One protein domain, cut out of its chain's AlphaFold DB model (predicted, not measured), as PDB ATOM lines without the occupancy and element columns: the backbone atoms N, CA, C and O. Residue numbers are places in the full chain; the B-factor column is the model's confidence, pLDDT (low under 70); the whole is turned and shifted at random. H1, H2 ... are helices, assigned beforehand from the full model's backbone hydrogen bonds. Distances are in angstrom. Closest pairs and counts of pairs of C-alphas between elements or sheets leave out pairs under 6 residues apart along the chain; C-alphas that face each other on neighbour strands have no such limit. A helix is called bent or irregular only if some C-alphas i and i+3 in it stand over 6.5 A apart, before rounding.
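This is residues 391 to 451 of the 451 residues of the protein "PRP3 domain-containing protein" of Lactuca sativa (UniProt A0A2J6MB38). One long helix, H3, is the shaft of a rod; at its first end the short helices H1 and H2 fold back over it, and past its other end the short H4 is strung on without touching it. The 61 printed residues have four named helices, H1 to H4 in order, no named strand, class all helix. The whole is extended, radius of gyration of the C-alphas 20.9 A, spanning 66 by 16 by 10 A.

Find C-alpha 409 at (180.777, 186.734, 131.952); from there H3 runs 34.0 A to residue 432. H2 is residues 402 to 407, and H1 residues 394 to 400, irregular, with C-alphas 395 and 398 7.5 A apart. H4, residues 438 to 446, ends at (146.571, 151.357, 158.556).

H3, with residues 412 to 417 alone, touches H1, opposite ways at a steep tilt of 55 degrees; their closest C-alphas, Met 394 and Ile 416, are 6.7 A apart. H2 is close but not clearly touching H3, closest C-alphas Ala 405 and Leu 412 at 6.3 A. H4 is apart from H1, H2 and H3. In H2, H3 and H4 every O i to N i+4 pair is within hydrogen-bond range; in H1 1 of 3 is, beside 3 of 4 O i to N i+3 pairs.

The C-alphas of Gln 407 and Phe 450, the farthest apart, are 66.1 A apart. The printed part has no cut, its links are tight, and residue 451, the chain's last, is under pLDDT 70.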
ATOM      1  N   LYS A 391     163.494 182.041 131.224       92.38
ATOM      2  CA  LYS A 391     164.295 180.888 131.669       92.38
ATOM      3  C   LYS A 391     165.581 180.727 130.850       92.38
ATOM      4  O   LYS A 391     165.659 179.880 129.958       92.38
ATOM      5  N   ILE A 392     166.610 181.484 131.217       91.06
ATOM      6  CA  ILE A 392     167.950 181.357 130.633       91.06
ATOM      7  C   ILE A 392     168.663 180.094 131.176       91.06
ATOM      8  O   ILE A 392     168.430 179.627 132.300       91.06
ATOM      9  N   LYS A 393     169.508 179.496 130.332       93.38
ATOM     10  CA  LYS A 393     170.418 178.372 130.621       93.38
ATOM     11  C   LYS A 393     171.832 178.779 130.207       93.38
ATOM     12  O   LYS A 393     171.959 179.606 129.310       93.38
ATOM     13  N   MET A 394     172.870 178.104 130.701       90.62
ATOM     14  CA  MET A 394     174.239 178.372 130.232       90.62
ATOM     15  C   MET A 394     174.421 178.123 128.726       90.62
ATOM     16  O   MET A 394     175.015 178.939 128.036       90.62
ATOM     17  N   SER A 395     173.766 177.092 128.177       91.62
ATOM     18  CA  SER A 395     173.681 176.833 126.726       91.62
ATOM     19  C   SER A 395     173.006 177.942 125.904       91.62
ATOM     20  O   SER A 395     173.028 177.902 124.677       91.62
ATOM     21  N   ASN A 396     172.334 178.885 126.569       90.75
ATOM     22  CA  ASN A 396     171.551 179.956 125.962       90.75
ATOM     23  C   ASN A 396     172.099 181.355 126.309       90.75
ATOM     24  O   ASN A 396     171.687 182.298 125.649       90.75
ATOM     25  N   LEU A 397     173.015 181.489 127.283       89.12
ATOM     26  CA  LEU A 397     173.642 182.750 127.722       89.12
ATOM     27  C   LEU A 397     174.115 183.578 126.518       89.12
ATOM     28  O   LEU A 397     173.538 184.621 126.231       89.12
ATOM     29  N   MET A 398     175.081 183.053 125.754       90.94
ATOM     30  CA  MET A 398     175.648 183.710 124.564       90.94
ATOM     31  C   MET A 398     174.611 184.065 123.485       90.94
ATOM     32  O   MET A 398     174.844 184.967 122.691       90.94
ATOM     33  N   LYS A 399     173.469 183.363 123.436       90.25
ATOM     34  CA  LYS A 399     172.422 183.560 122.416       90.25
ATOM     35  C   LYS A 399     171.310 184.524 122.838       90.25
ATOM     36  O   LYS A 399     170.468 184.846 122.011       90.25
ATOM     37  N   VAL A 400     171.260 184.914 124.113       89.00
ATOM     38  CA  VAL A 400     170.185 185.751 124.682       89.00
ATOM     39  C   VAL A 400     170.744 187.033 125.298       89.00
ATOM     40  O   VAL A 400     170.139 188.081 125.127       89.00
ATOM     41  N   LEU A 401     171.901 186.958 125.964       88.81
ATOM     42  CA  LEU A 401     172.577 188.071 126.643       88.81
ATOM     43  C   LEU A 401     174.027 188.220 126.147       88.81
ATOM     44  O   LEU A 401     174.935 188.453 126.937       88.81
ATOM     45  N   GLY A 402     174.281 188.005 124.852       90.00
ATOM     46  CA  GLY A 402     175.647 187.939 124.307       90.00
ATOM     47  C   GLY A 402     176.489 189.197 124.574       90.00
ATOM     48  O   GLY A 402     177.661 189.087 124.927       90.00
ATOM     49  N   SER A 403     175.879 190.384 124.489       89.88
ATOM     50  CA  SER A 403     176.515 191.673 124.797       89.88
ATOM     51  C   SER A 403     176.915 191.781 126.274       89.88
ATOM     52  O   SER A 403     178.090 191.946 126.595       89.88
ATOM     53  N   GLU A 404     175.952 191.618 127.179       89.62
ATOM     54  CA  GLU A 404     176.156 191.691 128.632       89.62
ATOM     55  C   GLU A 404     177.132 190.611 129.132       89.62
ATOM     56  O   GLU A 404     177.973 190.859 129.996       89.62
ATOM     57  N   ALA A 405     177.067 189.408 128.557       90.62
ATOM     58  CA  ALA A 405     177.945 188.294 128.900       90.62
ATOM     59  C   ALA A 405     179.360 188.429 128.321       90.62
ATOM     60  O   ALA A 405     180.262 187.742 128.793       90.62
ATOM     61  N   THR A 406     179.570 189.321 127.348       89.44
ATOM     62  CA  THR A 406     180.916 189.743 126.929       89.44
ATOM     63  C   THR A 406     181.501 190.744 127.930       89.44
ATOM     64  O   THR A 406     182.689 190.683 128.231       89.44
ATOM     65  N   GLN A 407     180.671 191.621 128.508       92.75
ATOM     66  CA  GLN A 407     181.100 192.601 129.515       92.75
ATOM     67  C   GLN A 407     181.394 191.952 130.879       92.75
ATOM     68  O   GLN A 407     182.427 192.223 131.492       92.75
ATOM     69  N   HIS A 408     180.490 191.100 131.376       91.50
ATOM     70  CA  HIS A 408     180.548 190.533 132.729       91.50
ATOM     71  C   HIS A 408     180.230 189.019 132.757       91.50
ATOM     72  O   HIS A 408     179.256 188.604 133.400       91.50
ATOM     73  N   PRO A 409     181.052 188.165 132.108       90.25
ATOM     74  CA  PRO A 409     180.777 186.734 131.952       90.25
ATOM     75  C   PRO A 409     180.520 186.023 133.286       90.25
ATOM     76  O   PRO A 409     179.479 185.391 133.458       90.25
ATOM     77  N   THR A 410     181.409 186.185 134.271       94.31
ATOM     78  CA  THR A 410     181.325 185.499 135.574       94.31
ATOM     79  C   THR A 410     180.083 185.890 136.380       94.31
ATOM     80  O   THR A 410     179.536 185.059 137.104       94.31
ATOM     81  N   ARG A 411     179.596 187.135 136.248       94.06
ATOM     82  CA  ARG A 411     178.391 187.609 136.951       94.06
ATOM     83  C   ARG A 411     177.143 186.912 136.418       94.06
ATOM     84  O   ARG A 411     176.392 186.335 137.201       94.06
ATOM     85  N   LEU A 412     176.945 186.922 135.099       91.44
ATOM     86  CA  LEU A 412     175.792 186.262 134.481       91.44
ATOM     87  C   LEU A 412     175.889 184.734 134.557       91.44
ATOM     88  O   LEU A 412     174.870 184.061 134.697       91.44
ATOM     89  N   GLU A 413     177.099 184.172 134.542       91.69
ATOM     90  CA  GLU A 413     177.309 182.750 134.814       91.69
ATOM     91  C   GLU A 413     176.876 182.391 136.249       91.69
ATOM     92  O   GLU A 413     176.148 181.416 136.452       91.69
ATOM     93  N   MET A 414     177.254 183.200 137.244       94.38
ATOM     94  CA  MET A 414     176.835 183.020 138.636       94.38
ATOM     95  C   MET A 414     175.314 183.157 138.799       94.38
ATOM     96  O   MET A 414     174.703 182.310 139.448       94.38
ATOM     97  N   GLU A 415     174.692 184.158 138.172       92.94
ATOM     98  CA  GLU A 415     173.240 184.384 138.224       92.94
ATOM     99  C   GLU A 415     172.449 183.262 137.529       92.94
ATOM    100  O   GLU A 415     171.456 182.758 138.054       92.94
ATOM    101  N   ILE A 416     172.910 182.771 136.376       93.62
ATOM    102  CA  ILE A 416     172.260 181.649 135.685       93.62
ATOM    103  C   ILE A 416     172.486 180.328 136.434       93.62
ATOM    104  O   ILE A 416     171.593 179.472 136.409       93.62
ATOM    105  N   ARG A 417     173.623 180.148 137.128       95.31
ATOM    106  CA  ARG A 417     173.831 179.021 138.057       95.31
ATOM    107  C   ARG A 417     172.917 179.123 139.277       95.31
ATOM    108  O   ARG A 417     172.272 178.126 139.595       95.31
ATOM    109  N   SER A 418     172.805 180.283 139.924       95.44
ATOM    110  CA  SER A 418     171.948 180.454 141.106       95.44
ATOM    111  C   SER A 418     170.472 180.268 140.750       95.44
ATOM    112  O   SER A 418     169.806 179.444 141.368       95.44
ATOM    113  N   ALA A 419     169.990 180.876 139.662       94.06
ATOM    114  CA  ALA A 419     168.640 180.652 139.149       94.06
ATOM    115  C   ALA A 419     168.410 179.198 138.682       94.06
ATOM    116  O   ALA A 419     167.270 178.730 138.634       94.06
ATOM    117  N   ALA A 420     169.453 178.450 138.301       95.56
ATOM    118  CA  ALA A 420     169.339 177.018 138.018       95.56
ATOM    119  C   ALA A 420     169.222 176.176 139.297       95.56
ATOM    120  O   ALA A 420     168.324 175.334 139.355       95.56
ATOM    121  N   ALA A 421     170.049 176.451 140.308       96.00
ATOM    122  CA  ALA A 421     169.970 175.842 141.632       96.00
ATOM    123  C   ALA A 421     168.629 176.142 142.321       96.00
ATOM    124  O   ALA A 421     167.983 175.216 142.794       96.00
ATOM    125  N   GLU A 422     168.138 177.381 142.274       95.12
ATOM    126  CA  GLU A 422     166.816 177.777 142.782       95.12
ATOM    127  C   GLU A 422     165.690 176.977 142.098       95.12
ATOM    128  O   GLU A 422     164.791 176.441 142.747       95.12
ATOM    129  N   ARG A 423     165.762 176.812 140.768       94.56
ATOM    130  CA  ARG A 423     164.801 175.995 140.004       94.56
ATOM    131  C   ARG A 423     164.840 174.511 140.378       94.56
ATOM    132  O   ARG A 423     163.805 173.844 140.266       94.56
ATOM    133  N   GLU A 424     165.996 173.997 140.790       95.50
ATOM    134  CA  GLU A 424     166.176 172.626 141.270       95.50
ATOM    135  C   GLU A 424     165.712 172.461 142.723       95.50
ATOM    136  O   GLU A 424     164.913 171.566 143.000       95.50
ATOM    137  N   GLN A 425     166.095 173.372 143.619       96.25
ATOM    138  CA  GLN A 425     165.622 173.448 145.002       96.25
ATOM    139  C   GLN A 425     164.098 173.546 145.035       96.25
ATOM    140  O   GLN A 425     163.455 172.643 145.553       96.25
ATOM    141  N   ALA A 426     163.482 174.479 144.305       96.25
ATOM    142  CA  ALA A 426     162.026 174.563 144.220       96.25
ATOM    143  C   ALA A 426     161.368 173.283 143.648       96.25
ATOM    144  O   ALA A 426     160.185 173.021 143.886       96.25
ATOM    145  N   HIS A 427     162.068 172.468 142.848       97.31
ATOM    146  CA  HIS A 427     161.578 171.142 142.446       97.31
ATOM    147  C   HIS A 427     161.688 170.122 143.592       97.31
ATOM    148  O   HIS A 427     160.722 169.400 143.848       97.31
ATOM    149  N   ILE A 428     162.818 170.102 144.301       97.38
ATOM    150  CA  ILE A 428     163.050 169.298 145.505       97.38
ATOM    151  C   ILE A 428     162.019 169.652 146.589       97.38
ATOM    152  O   ILE A 428     161.327 168.755 147.061       97.38
ATOM    153  N   ASP A 429     161.803 170.930 146.892       97.12
ATOM    154  CA  ASP A 429     160.863 171.429 147.901       97.12
ATOM    155  C   ASP A 429     159.416 171.050 147.577       97.12
ATOM    156  O   ASP A 429     158.698 170.530 148.430       97.12
ATOM    157  N   ARG A 430     158.990 171.189 146.311       96.38
ATOM    158  CA  ARG A 430     157.672 170.701 145.859       96.38
ATOM    159  C   ARG A 430     157.525 169.183 145.974       96.38
ATOM    160  O   ARG A 430     156.397 168.698 146.019       96.38
ATOM    161  N   ASN A 431     158.620 168.425 145.992       96.88
ATOM    162  CA  ASN A 431     158.594 166.981 146.212       96.88
ATOM    163  C   ASN A 431     158.670 166.630 147.707       96.88
ATOM    164  O   ASN A 431     157.987 165.701 148.125       96.88
ATOM    165  N   ILE A 432     159.405 167.398 148.522       95.44
ATOM    166  CA  ILE A 432     159.430 167.299 149.990       95.44
ATOM    167  C   ILE A 432     158.042 167.615 150.563       95.44
ATOM    168  O   ILE A 432     157.500 166.799 151.298       95.44
ATOM    169  N   ALA A 433     157.406 168.710 150.140       95.31
ATOM    170  CA  ALA A 433     156.050 169.084 150.552       95.31
ATOM    171  C   ALA A 433     154.966 168.063 150.134       95.31
ATOM    172  O   ALA A 433     153.883 168.033 150.708       95.31
ATOM    173  N   ARG A 434     155.248 167.202 149.143       93.88
ATOM    174  CA  ARG A 434     154.379 166.078 148.729       93.88
ATOM    175  C   ARG A 434     154.768 164.736 149.359       93.88
ATOM    176  O   ARG A 434     154.058 163.744 149.172       93.88
ATOM    177  N   LYS A 435     155.907 164.655 150.048       94.62
ATOM    178  CA  LYS A 435     156.456 163.418 150.613       94.62
ATOM    179  C   LYS A 435     155.810 163.169 151.970       94.62
ATOM    180  O   LYS A 435     156.235 163.751 152.960       94.62
ATOM    181  N   LEU A 436     154.825 162.262 151.999       94.69
ATOM    182  CA  LEU A 436     154.069 161.925 153.213       94.69
ATOM    183  C   LEU A 436     154.981 161.773 154.435       94.69
ATOM    184  O   LEU A 436     155.941 160.978 154.402       94.69
ATOM    185  N   THR A 437     154.634 162.473 155.516       94.94
ATOM    186  CA  THR A 437     155.359 162.382 156.789       94.94
ATOM    187  C   THR A 437     155.348 160.940 157.318       94.94
ATOM    188  O   THR A 437     154.493 160.129 156.938       94.94
ATOM    189  N   PRO A 438     156.277 160.557 158.215       96.00
ATOM    190  CA  PRO A 438     156.262 159.224 158.821       96.00
ATOM    191  C   PRO A 438     154.947 158.895 159.553       96.00
ATOM    192  O   PRO A 438     154.557 157.729 159.617       96.00
ATOM    193  N   ALA A 439     154.231 159.903 160.066       94.00
ATOM    194  CA  ALA A 439     152.903 159.742 160.659       94.00
ATOM    195  C   ALA A 439     151.827 159.456 159.594       94.00
ATOM    196  O   ALA A 439     151.182 158.409 159.650       94.00
ATOM    197  N   GLU A 440     151.695 160.306 158.570       94.81
ATOM    198  CA  GLU A 440     150.758 160.088 157.453       94.81
ATOM    199  C   GLU A 440     150.985 158.746 156.756       94.81
ATOM    200  O   GLU A 440     150.032 158.072 156.372       94.81
ATOM    201  N   ARG A 441     152.246 158.327 156.601       96.06
ATOM    202  CA  ARG A 441     152.595 157.049 155.972       96.06
ATOM    203  C   ARG A 441     152.138 155.855 156.809       96.06
ATOM    204  O   ARG A 441     151.623 154.897 156.236       96.06
ATOM    205  N   ARG A 442     152.260 155.922 158.141       94.12
ATOM    206  CA  ARG A 442     151.693 154.912 159.057       94.12
ATOM    207  C   ARG A 442     150.165 154.902 158.985       94.12
ATOM    208  O   ARG A 442     149.586 153.831 158.823       94.12
ATOM    209  N   ASN A 443     149.520 156.067 158.994       94.56
ATOM    210  CA  ASN A 443     148.058 156.168 158.896       94.56
ATOM    211  C   ASN A 443     147.535 155.656 157.540       94.56
ATOM    212  O   ASN A 443     146.548 154.925 157.497       94.56
ATOM    213  N   LYS A 444     148.242 155.934 156.439       95.50
ATOM    214  CA  LYS A 444     147.941 155.395 155.104       95.50
ATOM    215  C   LYS A 444     148.222 153.892 154.981       95.50
ATOM    216  O   LYS A 444     147.548 153.243 154.189       95.50
ATOM    217  N   LYS A 445     149.167 153.326 155.751       95.56
ATOM    218  CA  LYS A 445     149.327 151.863 155.874       95.56
ATOM    219  C   LYS A 445     148.123 151.262 156.609       95.56
ATOM    220  O   LYS A 445     147.498 150.370 156.055       95.56
ATOM    221  N   LYS A 446     147.751 151.799 157.784       94.75
ATOM    222  CA  LYS A 446     146.571 151.357 158.556       94.75
ATOM    223  C   LYS A 446     145.289 151.381 157.708       94.75
ATOM    224  O   LYS A 446     144.590 150.379 157.618       94.75
ATOM    225  N   ARG A 447     145.030 152.480 156.992       92.81
ATOM    226  CA  ARG A 447     143.879 152.639 156.078       92.81
ATOM    227  C   ARG A 447     144.013 151.889 154.732       92.81
ATOM    228  O   ARG A 447     143.398 152.282 153.746       92.81
ATOM    229  N   LYS A 448     144.898 150.891 154.664       91.12
ATOM    230  CA  LYS A 448     145.045 149.934 153.553       91.12
ATOM    231  C   LYS A 448     145.149 148.484 154.065       91.12
ATOM    232  O   LYS A 448     145.492 147.586 153.296       91.12
ATOM    233  N   THR A 449     144.950 148.279 155.371       88.75
ATOM    234  CA  THR A 449     144.964 146.974 156.058       88.75
ATOM    235  C   THR A 449     143.741 146.761 156.949       88.75
ATOM    236  O   THR A 449     143.398 145.619 157.215       88.75
ATOM    237  N   PHE A 450     143.099 147.839 157.416       77.06
ATOM    238  CA  PHE A 450     141.882 147.821 158.244       77.06
ATOM    239  C   PHE A 450     140.690 148.525 157.555       77.06
ATOM    240  O   PHE A 450     139.724 148.905 158.214       77.06
ATOM    241  N   GLN A 451     140.817 148.777 156.249       60.25
ATOM    242  CA  GLN A 451     139.840 149.341 155.311       60.25
ATOM    243  C   GLN A 451     140.289 148.962 153.892       60.25
ATOM    244  O   GLN A 451     139.400 148.787 153.037       60.25
TER     245      GLN A 451